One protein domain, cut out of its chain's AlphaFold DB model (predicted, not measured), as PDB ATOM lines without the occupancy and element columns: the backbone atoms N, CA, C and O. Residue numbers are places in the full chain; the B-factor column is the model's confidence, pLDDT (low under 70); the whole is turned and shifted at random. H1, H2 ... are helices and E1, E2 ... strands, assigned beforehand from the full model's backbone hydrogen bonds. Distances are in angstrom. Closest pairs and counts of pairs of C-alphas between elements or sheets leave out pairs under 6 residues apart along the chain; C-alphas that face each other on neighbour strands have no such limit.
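AT A GLANCE: This is residues 3 to 93 of the 102 residues of the protein "DUF1501 domain-containing protein" of Verrucomicrobiales bacterium (UniProt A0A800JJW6). This is a loose model with little regular structure: the hairpin E1 and E2 and the short helix H1, with the long loop of residues 10 to 34 reaching to one end and the small hairpin E3 and E4 at the other. The 91 printed residues, mixed in class, hold only 25 in named elements, in the order E1, E2, H1, E3, E4; both sheets are antiparallel. The radius of gyration of the C-alphas is 16.8 A, the spans 50 by 38 by 21 A.

IN THESE COORDINATES: Find C-alpha 6 at (-42.588, 24.330, -14.545), where E1, residues 6 to 9, begins its 10.0 A; E2 is residues 35 to 38, 10.6 A. H1, residues 64 to 74, runs 15.5 A. E3 is residues 82 to 84, 6.6 A; E4, residues 90 to 92, 6.8 A, ends at (-27.195, 12.679, -25.580).

HOW THE PARTS SIT: In the hairpin E1 and E2, antiparallel at 167 degrees, look for N 7 and O 37, 2.8 A apart. The closest C-alphas of E1 and H1, Leu 6 and Ala 74, are 7.3 A apart. In H1 every O i to N i+4 pair is within hydrogen-bond range. In the hairpin E3 and E4, at 145 degrees, N 83 and O 91 are 2.8 A apart. H1 and E4 are apart.

THE WHOLE: The printed part has no cut. The links E1 to E2 and E2 to H1 are long. No printed residue has pLDDT under 70.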
ATOM      1  N   ASP A   3     -49.993  23.466 -12.914       91.44
ATOM      2  CA  ASP A   3     -50.149  22.037 -13.251       91.44
ATOM      3  C   ASP A   3     -49.451  21.650 -14.569       91.44
ATOM      4  O   ASP A   3     -49.011  20.520 -14.733       91.44
ATOM      5  N   GLU A   4     -49.313  22.608 -15.488       94.50
ATOM      6  CA  GLU A   4     -48.710  22.437 -16.820       94.50
ATOM      7  C   GLU A   4     -47.486  23.346 -17.042       94.50
ATOM      8  O   GLU A   4     -46.898  23.360 -18.118       94.50
ATOM      9  N   THR A   5     -47.106  24.141 -16.035       96.75
ATOM     10  CA  THR A   5     -45.971  25.072 -16.102       96.75
ATOM     11  C   THR A   5     -44.960  24.727 -15.027       96.75
ATOM     12  O   THR A   5     -45.273  24.807 -13.840       96.75
ATOM     13  N   LEU A   6     -43.731  24.427 -15.443       97.69
ATOM     14  CA  LEU A   6     -42.588  24.330 -14.545       97.69
ATOM     15  C   LEU A   6     -41.898  25.693 -14.426       97.69
ATOM     16  O   LEU A   6     -41.456  26.273 -15.418       97.69
ATOM     17  N   VAL A   7     -41.764  26.184 -13.198       97.38
ATOM     18  CA  VAL A   7     -40.936  27.338 -12.850       97.38
ATOM     19  C   VAL A   7     -39.622  26.827 -12.280       97.38
ATOM     20  O   VAL A   7     -39.610  26.056 -11.320       97.38
ATOM     21  N   VAL A   8     -38.518  27.286 -12.863       97.38
ATOM     22  CA  VAL A   8     -37.158  26.925 -12.463       97.38
ATOM     23  C   VAL A   8     -36.416  28.177 -12.017       97.38
ATOM     24  O   VAL A   8     -36.256  29.117 -12.796       97.38
ATOM     25  N   PHE A   9     -35.917  28.169 -10.785       96.44
ATOM     26  CA  PHE A   9     -34.927  29.123 -10.302       96.44
ATOM     27  C   PHE A   9     -33.624  28.373 -10.015       96.44
ATOM     28  O   PHE A   9     -33.519  27.624  -9.044       96.44
ATOM     29  N   LEU A  10     -32.649  28.550 -10.904       93.69
ATOM     30  CA  LEU A  10     -31.379  27.832 -10.905       93.69
ATOM     31  C   LEU A  10     -30.226  28.809 -10.679       93.69
ATOM     32  O   LEU A  10     -30.185  29.884 -11.279       93.69
ATOM     33  N   THR A  11     -29.262  28.387  -9.868       89.94
ATOM     34  CA  THR A  11     -27.917  28.966  -9.827       89.94
ATOM     35  C   THR A  11     -26.916  27.967 -10.396       89.94
ATOM     36  O   THR A  11     -27.159  26.768 -10.369       89.94
ATOM     37  N   ASP A  12     -25.771  28.444 -10.857       87.44
ATOM     38  CA  ASP A  12     -24.645  27.628 -11.323       87.44
ATOM     39  C   ASP A  12     -23.531  27.496 -10.268       87.44
ATOM     40  O   ASP A  12     -22.813  26.498 -10.233       87.44
ATOM     41  N   PHE A  13     -23.410  28.488  -9.380       92.25
ATOM     42  CA  PHE A  13     -22.429  28.515  -8.300       92.25
ATOM     43  C   PHE A  13     -23.023  29.031  -6.988       92.25
ATOM     44  O   PHE A  13     -23.827  29.965  -6.951       92.25
ATOM     45  N   GLY A  14     -22.519  28.476  -5.888       91.69
ATOM     46  CA  GLY A  14     -22.635  29.034  -4.552       91.69
ATOM     47  C   GLY A  14     -21.453  29.944  -4.211       91.69
ATOM     48  O   GLY A  14     -20.719  30.447  -5.071       91.69
ATOM     49  N   ARG A  15     -21.249  30.154  -2.910       95.19
ATOM     50  CA  ARG A  15     -20.102  30.885  -2.361       95.19
ATOM     51  C   ARG A  15     -19.457  30.064  -1.265       95.19
ATOM     52  O   ARG A  15     -20.177  29.474  -0.463       95.19
ATOM     53  N   THR A  16     -18.127  30.063  -1.204       95.62
ATOM     54  CA  THR A  16     -17.421  29.356  -0.130       95.62
ATOM     55  C   THR A  16     -17.908  29.864   1.231       95.62
ATOM     56  O   THR A  16     -18.077  31.071   1.404       95.62
ATOM     57  N   PRO A  17     -18.122  28.998   2.236       94.75
ATOM     58  CA  PRO A  17     -18.574  29.446   3.557       94.75
ATOM     59  C   PRO A  17     -17.494  30.236   4.317       94.75
ATOM     60  O   PRO A  17     -17.777  30.890   5.319       94.75
ATOM     61  N   LYS A  18     -16.246  30.203   3.831       94.88
ATOM     62  CA  LYS A  18     -15.088  30.886   4.406       94.88
ATOM     63  C   LYS A  18     -14.857  32.244   3.741       94.88
ATOM     64  O   LYS A  18     -14.812  32.340   2.519       94.88
ATOM     65  N   ILE A  19     -14.626  33.274   4.556       96.06
ATOM     66  CA  ILE A  19     -14.192  34.590   4.072       96.06
ATOM     67  C   ILE A  19     -12.732  34.505   3.600       96.06
ATOM     68  O   ILE A  19     -11.867  33.996   4.319       96.06
ATOM     69  N   ASN A  20     -12.464  34.983   2.388       96.81
ATOM     70  CA  ASN A  20     -11.133  34.999   1.792       96.81
ATOM     71  C   ASN A  20     -10.301  36.209   2.268       96.81
ATOM     72  O   ASN A  20     -10.792  37.103   2.957       96.81
ATOM     73  N   GLY A  21      -9.022  36.256   1.880       97.25
ATOM     74  CA  GLY A  21      -8.097  37.326   2.286       97.25
ATOM     75  C   GLY A  21      -8.488  38.734   1.814       97.25
ATOM     76  O   GLY A  21      -7.983  39.713   2.354       97.25
ATOM     77  N   ASN A  22      -9.417  38.835   0.860       97.38
ATOM     78  CA  ASN A  22      -9.930  40.098   0.329       97.38
ATOM     79  C   ASN A  22     -11.250  40.527   1.001       97.38
ATOM     80  O   ASN A  22     -11.892  41.466   0.537       97.38
ATOM     81  N   GLY A  23     -11.689  39.836   2.060       96.56
ATOM     82  CA  GLY A  23     -12.924  40.147   2.788       96.56
ATOM     83  C   GLY A  23     -14.216  39.682   2.102       96.56
ATOM     84  O   GLY A  23     -15.301  40.030   2.561       96.56
ATOM     85  N   GLY A  24     -14.123  38.898   1.021       96.69
ATOM     86  CA  GLY A  24     -15.261  38.333   0.287       96.69
ATOM     87  C   GLY A  24     -15.397  36.815   0.452       96.69
ATOM     88  O   GLY A  24     -14.782  36.222   1.331       96.69
ATOM     89  N   ARG A  25     -16.192  36.175  -0.415       96.56
ATOM     90  CA  ARG A  25     -16.309  34.707  -0.539       96.56
ATOM     91  C   ARG A  25     -16.068  34.284  -1.988       96.56
ATOM     92  O   ARG A  25     -16.524  34.967  -2.909       96.56
ATOM     93  N   ASP A  26     -15.380  33.168  -2.183       96.56
ATOM     94  CA  ASP A  26     -14.962  32.691  -3.507       96.56
ATOM     95  C   ASP A  26     -16.122  32.034  -4.273       96.56
ATOM     96  O   ASP A  26     -17.146  31.679  -3.682       96.56
ATOM     97  N   HIS A  27     -15.983  31.894  -5.598       95.94
ATOM     98  CA  HIS A  27     -16.897  31.071  -6.402       95.94
ATOM     99  C   HIS A  27     -16.807  29.611  -5.969       95.94
ATOM    100  O   HIS A  27     -15.706  29.086  -5.814       95.94
ATOM    101  N   HIS A  28     -17.961  28.964  -5.801       95.50
ATOM    102  CA  HIS A  28     -18.015  27.608  -5.271       95.50
ATOM    103  C   HIS A  28     -19.036  26.736  -6.013       95.50
ATOM    104  O   HIS A  28     -20.228  26.847  -5.735       95.50
ATOM    105  N   PRO A  29     -18.606  25.873  -6.955       93.31
ATOM    106  CA  PRO A  29     -19.510  24.963  -7.663       93.31
ATOM    107  C   PRO A  29     -19.888  23.724  -6.845       93.31
ATOM    108  O   PRO A  29     -20.760  22.977  -7.270       93.31
ATOM    109  N   GLY A  30     -19.219  23.479  -5.710       91.88
ATOM    110  CA  GLY A  30     -19.386  22.240  -4.947       91.88
ATOM    111  C   GLY A  30     -20.779  22.087  -4.343       91.88
ATOM    112  O   GLY A  30     -21.288  20.978  -4.267       91.88
ATOM    113  N   VAL A  31     -21.425  23.191  -3.953       94.62
ATOM    114  CA  VAL A  31     -22.773  23.150  -3.379       94.62
ATOM    115  C   VAL A  31     -23.510  24.476  -3.555       94.62
ATOM    116  O   VAL A  31     -22.945  25.555  -3.354       94.62
ATOM    117  N   TYR A  32     -24.777  24.395  -3.955       94.56
ATOM    118  CA  TYR A  32     -25.680  25.526  -4.162       94.56
ATOM    119  C   TYR A  32     -27.138  25.057  -4.126       94.56
ATOM    120  O   TYR A  32     -27.414  23.866  -4.001       94.56
ATOM    121  N   SER A  33     -28.077  25.998  -4.192       92.75
ATOM    122  CA  SER A  33     -29.507  25.713  -4.071       92.75
ATOM    123  C   SER A  33     -30.240  25.995  -5.374       92.75
ATOM    124  O   SER A  33     -29.935  26.950  -6.085       92.75
ATOM    125  N   VAL A  34     -31.260  25.186  -5.640       95.25
ATOM    126  CA  VAL A  34     -32.207  25.369  -6.742       95.25
ATOM    127  C   VAL A  34     -33.620  25.384  -6.176       95.25
ATOM    128  O   VAL A  34     -33.875  24.784  -5.131       95.25
ATOM    129  N   ALA A  35     -34.544  26.062  -6.850       95.88
ATOM    130  CA  ALA A  35     -35.960  26.011  -6.509       95.88
ATOM    131  C   ALA A  35     -36.797  25.662  -7.743       95.88
ATOM    132  O   ALA A  35     -36.598  26.211  -8.827       95.88
ATOM    133  N   LEU A  36     -37.741  24.743  -7.548       96.88
ATOM    134  CA  LEU A  36     -38.666  24.251  -8.563       96.88
ATOM    135  C   LEU A  36     -40.104  24.438  -8.071       96.88
ATOM    136  O   LEU A  36     -40.382  24.255  -6.886       96.88
ATOM    137  N   ALA A  37     -41.020  24.778  -8.978       97.06
ATOM    138  CA  ALA A  37     -42.451  24.815  -8.686       97.06
ATOM    139  C   ALA A  37     -43.290  24.474  -9.923       97.06
ATOM    140  O   ALA A  37     -42.996  24.946 -11.019       97.06
ATOM    141  N   GLY A  38     -44.373  23.717  -9.732       97.06
ATOM    142  CA  GLY A  38     -45.265  23.307 -10.819       97.06
ATOM    143  C   GLY A  38     -44.693  22.180 -11.683       97.06
ATOM    144  O   GLY A  38     -43.721  21.533 -11.299       97.06
ATOM    145  N   GLY A  39     -45.325  21.897 -12.824       95.69
ATOM    146  CA  GLY A  39     -44.909  20.827 -13.743       95.69
ATOM    147  C   GLY A  39     -44.907  19.436 -13.101       95.69
ATOM    148  O   GLY A  39     -44.035  18.623 -13.387       95.69
ATOM    149  N   GLY A  40     -45.826  19.194 -12.162       95.62
ATOM    150  CA  GLY A  40     -45.900  17.949 -11.394       95.62
ATOM    151  C   GLY A  40     -44.909  17.836 -10.233       95.62
ATOM    152  O   GLY A  40     -45.030  16.899  -9.458       95.62
ATOM    153  N   ILE A  41     -43.978  18.780 -10.047       96.81
ATOM    154  CA  ILE A  41     -43.077  18.771  -8.885       96.81
ATOM    155  C   ILE A  41     -43.893  18.922  -7.598       96.81
ATOM    156  O   ILE A  41     -44.652  19.883  -7.428       96.81
ATOM    157  N   ARG A  42     -43.699  18.000  -6.653       95.06
ATOM    158  CA  ARG A  42     -44.352  18.035  -5.346       95.06
ATOM    159  C   ARG A  42     -43.859  19.243  -4.545       95.06
ATOM    160  O   ARG A  42     -42.673  19.401  -4.275       95.06
ATOM    161  N   GLY A  43     -44.778  20.124  -4.165       94.56
ATOM    162  CA  GLY A  43     -44.459  21.303  -3.356       94.56
ATOM    163  C   GLY A  43     -44.206  20.972  -1.881       94.56
ATOM    164  O   GLY A  43     -44.572  19.903  -1.396       94.56
ATOM    165  N   GLY A  44     -43.618  21.924  -1.147       95.31
ATOM    166  CA  GLY A  44     -43.451  21.825   0.309       95.31
ATOM    167  C   GLY A  44     -42.376  20.837   0.774       95.31
ATOM    168  O   GLY A  44     -42.390  20.440   1.936       95.31
ATOM    169  N   GLN A  45     -41.460  20.447  -0.114       95.56
ATOM    170  CA  GLN A  45     -40.343  19.555   0.193       95.56
ATOM    171  C   GLN A  45     -38.996  20.276   0.090       95.56
ATOM    172  O   GLN A  45     -38.848  21.256  -0.642       95.56
ATOM    173  N   VAL A  46     -38.012  19.744   0.809       96.19
ATOM    174  CA  VAL A  46     -36.586  20.044   0.651       96.19
ATOM    175  C   VAL A  46     -35.909  18.713   0.354       96.19
ATOM    176  O   VAL A  46     -36.170  17.735   1.051       96.19
ATOM    177  N   TYR A  47     -35.084  18.675  -0.685       96.94
ATOM    178  CA  TYR A  47     -34.365  17.482  -1.110       96.94
ATOM    179  C   TYR A  47     -32.890  17.828  -1.280       96.94
ATOM    180  O   TYR A  47     -32.567  18.854  -1.884       96.94
ATOM    181  N   GLY A  48     -32.013  16.984  -0.741       95.94
ATOM    182  CA  GLY A  48     -30.591  17.282  -0.641       95.94
ATOM    183  C   GLY A  48     -30.243  18.132   0.582       95.94
ATOM    184  O   GLY A  48     -31.036  18.950   1.054       95.94
ATOM    185  N   ALA A  49     -29.025  17.961   1.086       96.50
ATOM    186  CA  ALA A  49     -28.435  18.853   2.075       96.50
ATOM    187  C   ALA A  49     -26.936  19.029   1.831       96.50
ATOM    188  O   ALA A  49     -26.271  18.173   1.245       96.50
ATOM    189  N   SER A  50     -26.406  20.154   2.298       96.06
ATOM    190  CA  SER A  50     -24.970  20.362   2.430       96.06
ATOM    191  C   SER A  50     -24.458  19.821   3.766       96.06
ATOM    192  O   SER A  50     -25.235  19.592   4.695       96.06
ATOM    193  N   ASP A  51     -23.139  19.667   3.881       96.31
ATOM    194  CA  ASP A  51     -22.489  19.387   5.156       96.31
ATOM    195  C   ASP A  51     -22.775  20.505   6.180       96.31
ATOM    196  O   ASP A  51     -23.187  21.620   5.850       96.31
ATOM    197  N   SER A  52     -22.495  20.240   7.458       96.69
ATOM    198  CA  SER A  52     -22.704  21.214   8.548       96.69
ATOM    199  C   SER A  52     -21.990  22.567   8.368       96.69
ATOM    200  O   SER A  52     -22.278  23.519   9.093       96.69
ATOM    201  N   ARG A  53     -21.049  22.669   7.420       94.81
ATOM    202  CA  ARG A  53     -20.306  23.894   7.104       94.81
ATOM    203  C   ARG A  53     -20.847  24.599   5.859       94.81
ATOM    204  O   ARG A  53     -20.390  25.703   5.572       94.81
ATOM    205  N   GLY A  54     -21.776  23.992   5.123       93.88
ATOM    206  CA  GLY A  54     -22.250  24.483   3.832       93.88
ATOM    207  C   GLY A  54     -21.179  24.443   2.740       93.88
ATOM    208  O   GLY A  54     -21.198  25.288   1.849       93.88
ATOM    209  N   ALA A  55     -20.207  23.536   2.848       94.38
ATOM    210  CA  ALA A  55     -19.059  23.457   1.951       94.38
ATOM    211  C   ALA A  55     -19.232  22.396   0.862       94.38
ATOM    212  O   ALA A  55     -18.813  22.626  -0.261       94.38
ATOM    213  N   GLU A  56     -19.848  21.261   1.166       95.06
ATOM    214  CA  GLU A  56     -19.973  20.136   0.231       95.06
ATOM    215  C   GLU A  56     -21.382  19.536   0.302       95.06
ATOM    216  O   GLU A  56     -22.069  19.759   1.302       95.06
ATOM    217  N   PRO A  57     -21.834  18.782  -0.714       95.44
ATOM    218  CA  PRO A  57     -23.036  17.958  -0.617       95.44
ATOM    219  C   PRO A  57     -22.861  16.851   0.436       95.44
ATOM    220  O   PRO A  57     -21.765  16.310   0.579       95.44
ATOM    221  N   ASP A  58     -23.933  16.499   1.148       95.75
ATOM    222  CA  ASP A  58     -23.923  15.461   2.191       95.75
ATOM    223  C   ASP A  58     -25.001  14.394   1.933       95.75
ATOM    224  O   ASP A  58     -24.721  13.356   1.332       95.75
ATOM    225  N   SER A  59     -26.257  14.654   2.312       96.50
ATOM    226  CA  SER A  59     -27.374  13.731   2.076       96.50
ATOM    227  C   SER A  59     -28.100  14.030   0.767       96.50
ATOM    228  O   SER A  59     -28.235  15.194   0.391       96.50
ATOM    229  N   ASP A  60     -28.621  12.984   0.116       95.56
ATOM    230  CA  ASP A  60     -29.445  13.073  -1.100       95.56
ATOM    231  C   ASP A  60     -28.801  13.950  -2.191       95.56
ATOM    232  O   ASP A  60     -29.400  14.883  -2.732       95.56
ATOM    233  N   VAL A  61     -27.524  13.663  -2.469       93.94
ATOM    234  CA  VAL A  61     -26.686  14.425  -3.402       93.94
ATOM    235  C   VAL A  61     -27.339  14.501  -4.779       93.94
ATOM    236  O   VAL A  61     -27.751  13.492  -5.346       93.94
ATOM    237  N   CYS A  62     -27.391  15.714  -5.323       94.31
ATOM    238  CA  CYS A  62     -27.944  16.006  -6.639       94.31
ATOM    239  C   CYS A  62     -26.820  16.467  -7.564       94.31
ATOM    240  O   CYS A  62     -26.121  17.431  -7.241       94.31
ATOM    241  N   SER A  63     -26.657  15.832  -8.723       94.25
ATOM    242  CA  SER A  63     -25.769  16.365  -9.756       94.25
ATOM    243  C   SER A  63     -26.503  17.371 -10.660       94.25
ATOM    244  O   SER A  63     -27.733  17.328 -10.775       94.25
ATOM    245  N   PRO A  64     -25.777  18.261 -11.368       94.31
ATOM    246  CA  PRO A  64     -26.380  19.101 -12.407       94.31
ATOM    247  C   PRO A  64     -27.098  18.281 -13.488       94.31
ATOM    248  O   PRO A  64     -28.124  18.705 -14.017       94.31
ATOM    249  N   ALA A  65     -26.580  17.088 -13.796       95.81
ATOM    250  CA  ALA A  65     -27.187  16.181 -14.756       95.81
ATOM    251  C   ALA A  65     -28.545  15.657 -14.259       95.81
ATOM    252  O   ALA A  65     -29.526  15.732 -14.995       95.81
ATOM    253  N   ASP A  66     -28.640  15.221 -13.000       96.94
ATOM    254  CA  ASP A  66     -29.901  14.741 -12.407       96.94
ATOM    255  C   ASP A  66     -30.959  15.849 -12.351       96.94
ATOM    256  O   ASP A  66     -32.145  15.632 -12.619       96.94
ATOM    257  N   PHE A  67     -30.528  17.083 -12.076       96.19
ATOM    258  CA  PHE A  67     -31.395  18.253 -12.161       96.19
ATOM    259  C   PHE A  67     -31.975  18.429 -13.576       96.19
ATOM    260  O   PHE A  67     -33.192  18.558 -13.731       96.19
ATOM    261  N   HIS A  68     -31.139  18.392 -14.619       96.69
ATOM    262  CA  HIS A  68     -31.616  18.506 -15.999       96.69
ATOM    263  C   HIS A  68     -32.536  17.342 -16.388       96.69
ATOM    264  O   HIS A  68     -33.577  17.576 -17.006       96.69
ATOM    265  N   ALA A  69     -32.221  16.113 -15.972       97.94
ATOM    266  CA  ALA A  69     -33.083  14.950 -16.176       97.94
ATOM    267  C   ALA A  69     -34.456  15.127 -15.507       97.94
ATOM    268  O   ALA A  69     -35.483  14.818 -16.111       97.94
ATOM    269  N   THR A  70     -34.491  15.698 -14.300       97.69
ATOM    270  CA  THR A  70     -35.734  16.024 -13.581       97.69
ATOM    271  C   THR A  70     -36.578  17.041 -14.348       97.69
ATOM    272  O   THR A  70     -37.786  16.860 -14.491       97.69
ATOM    273  N   VAL A  71     -35.952  18.096 -14.884       97.44
ATOM    274  CA  VAL A  71     -36.638  19.097 -15.714       97.44
ATOM    275  C   VAL A  71     -37.210  18.452 -16.978       97.44
ATOM    276  O   VAL A  71     -38.370  18.689 -17.304       97.44
ATOM    277  N   TYR A  72     -36.447  17.602 -17.669       97.44
ATOM    278  CA  TYR A  72     -36.951  16.877 -18.840       97.44
ATOM    279  C   TYR A  72     -38.130  15.964 -18.493       97.44
ATOM    280  O   TYR A  72     -39.141  15.999 -19.194       97.44
ATOM    281  N   ALA A  73     -38.049  15.223 -17.385       96.75
ATOM    282  CA  ALA A  73     -39.135  14.369 -16.916       96.75
ATOM    283  C   ALA A  73     -40.415  15.168 -16.613       96.75
ATOM    284  O   ALA A  73     -41.491  14.784 -17.068       96.75
ATOM    285  N   ALA A  74     -40.300  16.313 -15.930       96.88
ATOM    286  CA  ALA A  74     -41.424  17.218 -15.658       96.88
ATOM    287  C   ALA A  74     -42.063  17.789 -16.940       96.88
ATOM    288  O   ALA A  74     -43.260  18.060 -16.979       96.88
ATOM    289  N   LEU A  75     -41.276  17.947 -18.009       96.06
ATOM    290  CA  LEU A  75     -41.747  18.380 -19.329       96.06
ATOM    291  C   LEU A  75     -42.264  17.226 -20.210       96.06
ATOM    292  O   LEU A  75     -42.695  17.472 -21.335       96.06
ATOM    293  N   GLY A  76     -42.208  15.973 -19.740       95.25
ATOM    294  CA  GLY A  76     -42.584  14.794 -20.526       95.25
ATOM    295  C   GLY A  76     -41.607  14.460 -21.663       95.25
ATOM    296  O   GLY A  76     -41.992  13.814 -22.636       95.25
ATOM    297  N   ILE A  77     -40.357  14.916 -21.566       96.44
ATOM    298  CA  ILE A  77     -39.287  14.660 -22.535       96.44
ATOM    299  C   ILE A  77     -38.451  13.474 -22.045       96.44
ATOM    300  O   ILE A  77     -38.039  13.429 -20.886       96.44
ATOM    301  N   ASP A  78     -38.152  12.529 -22.939       97.12
ATOM    302  CA  ASP A  78     -37.192  11.463 -22.649       97.12
ATOM    303  C   ASP A  78     -35.785  12.054 -22.475       97.12
ATOM    304  O   ASP A  78     -35.134  12.451 -23.442       97.12
ATOM    305  N   HIS A  79     -35.312  12.113 -21.230       97.19
ATOM    306  CA  HIS A  79     -34.001  12.655 -20.877       97.19
ATOM    307  C   HIS A  79     -32.825  11.848 -21.461       97.19
ATOM    308  O   HIS A  79     -31.722  12.384 -21.555       97.19
ATOM    309  N   LYS A  80     -33.039  10.597 -21.900       97.25
ATOM    310  CA  LYS A  80     -32.023   9.779 -22.587       97.25
ATOM    311  C   LYS A  80     -32.058   9.932 -24.111       97.25
ATOM    312  O   LYS A  80     -31.314   9.240 -24.810       97.25
ATOM    313  N   ALA A  81     -32.890  10.830 -24.644       97.12
ATOM    314  CA  ALA A  81     -32.983  11.051 -26.078       97.12
ATOM    315  C   ALA A  81     -31.640  11.491 -26.689       97.12
ATOM    316  O   ALA A  81     -30.850  12.236 -26.098       97.12
ATOM    317  N   VAL A  82     -31.420  11.050 -27.929       97.12
ATOM    318  CA  VAL A  82     -30.230  11.371 -28.719       97.12
ATOM    319  C   VAL A  82     -30.612  12.326 -29.839       97.12
ATOM    320  O   VAL A  82     -31.344  11.970 -30.766       97.12
ATOM    321  N   LEU A  83     -30.087  13.544 -29.778       95.69
ATOM    322  CA  LEU A  83     -30.190  14.510 -30.864       95.69
ATOM    323  C   LEU A  83     -29.072  14.284 -31.873       95.69
ATOM    324  O   LEU A  83     -27.977  13.857 -31.521       95.69
ATOM    325  N   HIS A  84     -29.346  14.593 -33.134       97.38
ATOM    326  CA  HIS A  84     -28.352  14.547 -34.197       97.38
ATOM    327  C   HIS A  84     -28.143  15.957 -34.745       97.38
ATOM    328  O   HIS A  84     -29.115  16.670 -35.006       97.38
ATOM    329  N   ASP A  85     -26.886  16.378 -34.896       95.44
ATOM    330  CA  ASP A  85     -26.578  17.658 -35.538       95.44
ATOM    331  C   ASP A  85     -26.759  17.599 -37.067       95.44
ATOM    332  O   ASP A  85     -27.196  16.600 -37.645       95.44
ATOM    333  N   LYS A  86     -26.398  18.687 -37.756       96.69
ATOM    334  CA  LYS A  86     -26.514  18.789 -39.220       96.69
ATOM    335  C   LYS A  86     -25.615  17.804 -39.977       96.69
ATOM    336  O   LYS A  86     -25.851  17.578 -41.159       96.69
ATOM    337  N   GLN A  87     -24.583  17.262 -39.333       97.38
ATOM    338  CA  GLN A  87     -23.681  16.256 -39.889       97.38
ATOM    339  C   GLN A  87     -24.072  14.831 -39.466       97.38
ATOM    340  O   GLN A  87     -23.403  13.877 -39.859       97.38
ATOM    341  N   GLY A  88     -25.149  14.671 -38.691       96.69
ATOM    342  CA  GLY A  88     -25.595  13.382 -38.175       96.69
ATOM    343  C   GLY A  88     -24.786  12.883 -36.976       96.69
ATOM    344  O   GLY A  88     -24.838  11.692 -36.676       96.69
ATOM    345  N   ARG A  89     -24.023  13.739 -36.282       97.12
ATOM    346  CA  ARG A  89     -23.318  13.335 -35.059       97.12
ATOM    347  C   ARG A  89     -24.318  13.203 -33.900       97.12
ATOM    348  O   ARG A  89     -25.080  14.148 -33.687       97.12
ATOM    349  N   PRO A  90     -24.303  12.091 -33.138       97.25
ATOM    350  CA  PRO A  90     -25.198  11.900 -31.999       97.25
ATOM    351  C   PRO A  90     -24.748  12.703 -30.767       97.25
ATOM    352  O   PRO A  90     -23.555  12.763 -30.452       97.25
ATOM    353  N   PHE A  91     -25.718  13.266 -30.047       96.12
ATOM    354  CA  PHE A  91     -25.570  13.966 -28.772       96.12
ATOM    355  C   PHE A  91     -26.665  13.515 -27.807       96.12
ATOM    356  O   PHE A  91     -27.849  13.738 -28.060       96.12
ATOM    357  N   ASN A  92     -26.271  12.919 -26.686       95.12
ATOM    358  CA  ASN A  92     -27.195  12.679 -25.580       95.12
ATOM    359  C   ASN A  92     -27.551  14.031 -24.954       95.12
ATOM    360  O   ASN A  92     -26.654  14.841 -24.711       95.12
ATOM    361  N   ILE A  93     -28.834  14.281 -24.697       95.44
ATOM    362  CA  ILE A  93     -29.262  15.563 -24.111       95.44
ATOM    363  C   ILE A  93     -29.006  15.649 -22.606       95.44
ATOM    364  O   ILE A  93     -28.901  16.746 -22.063       95.44
TER     365      ILE A  93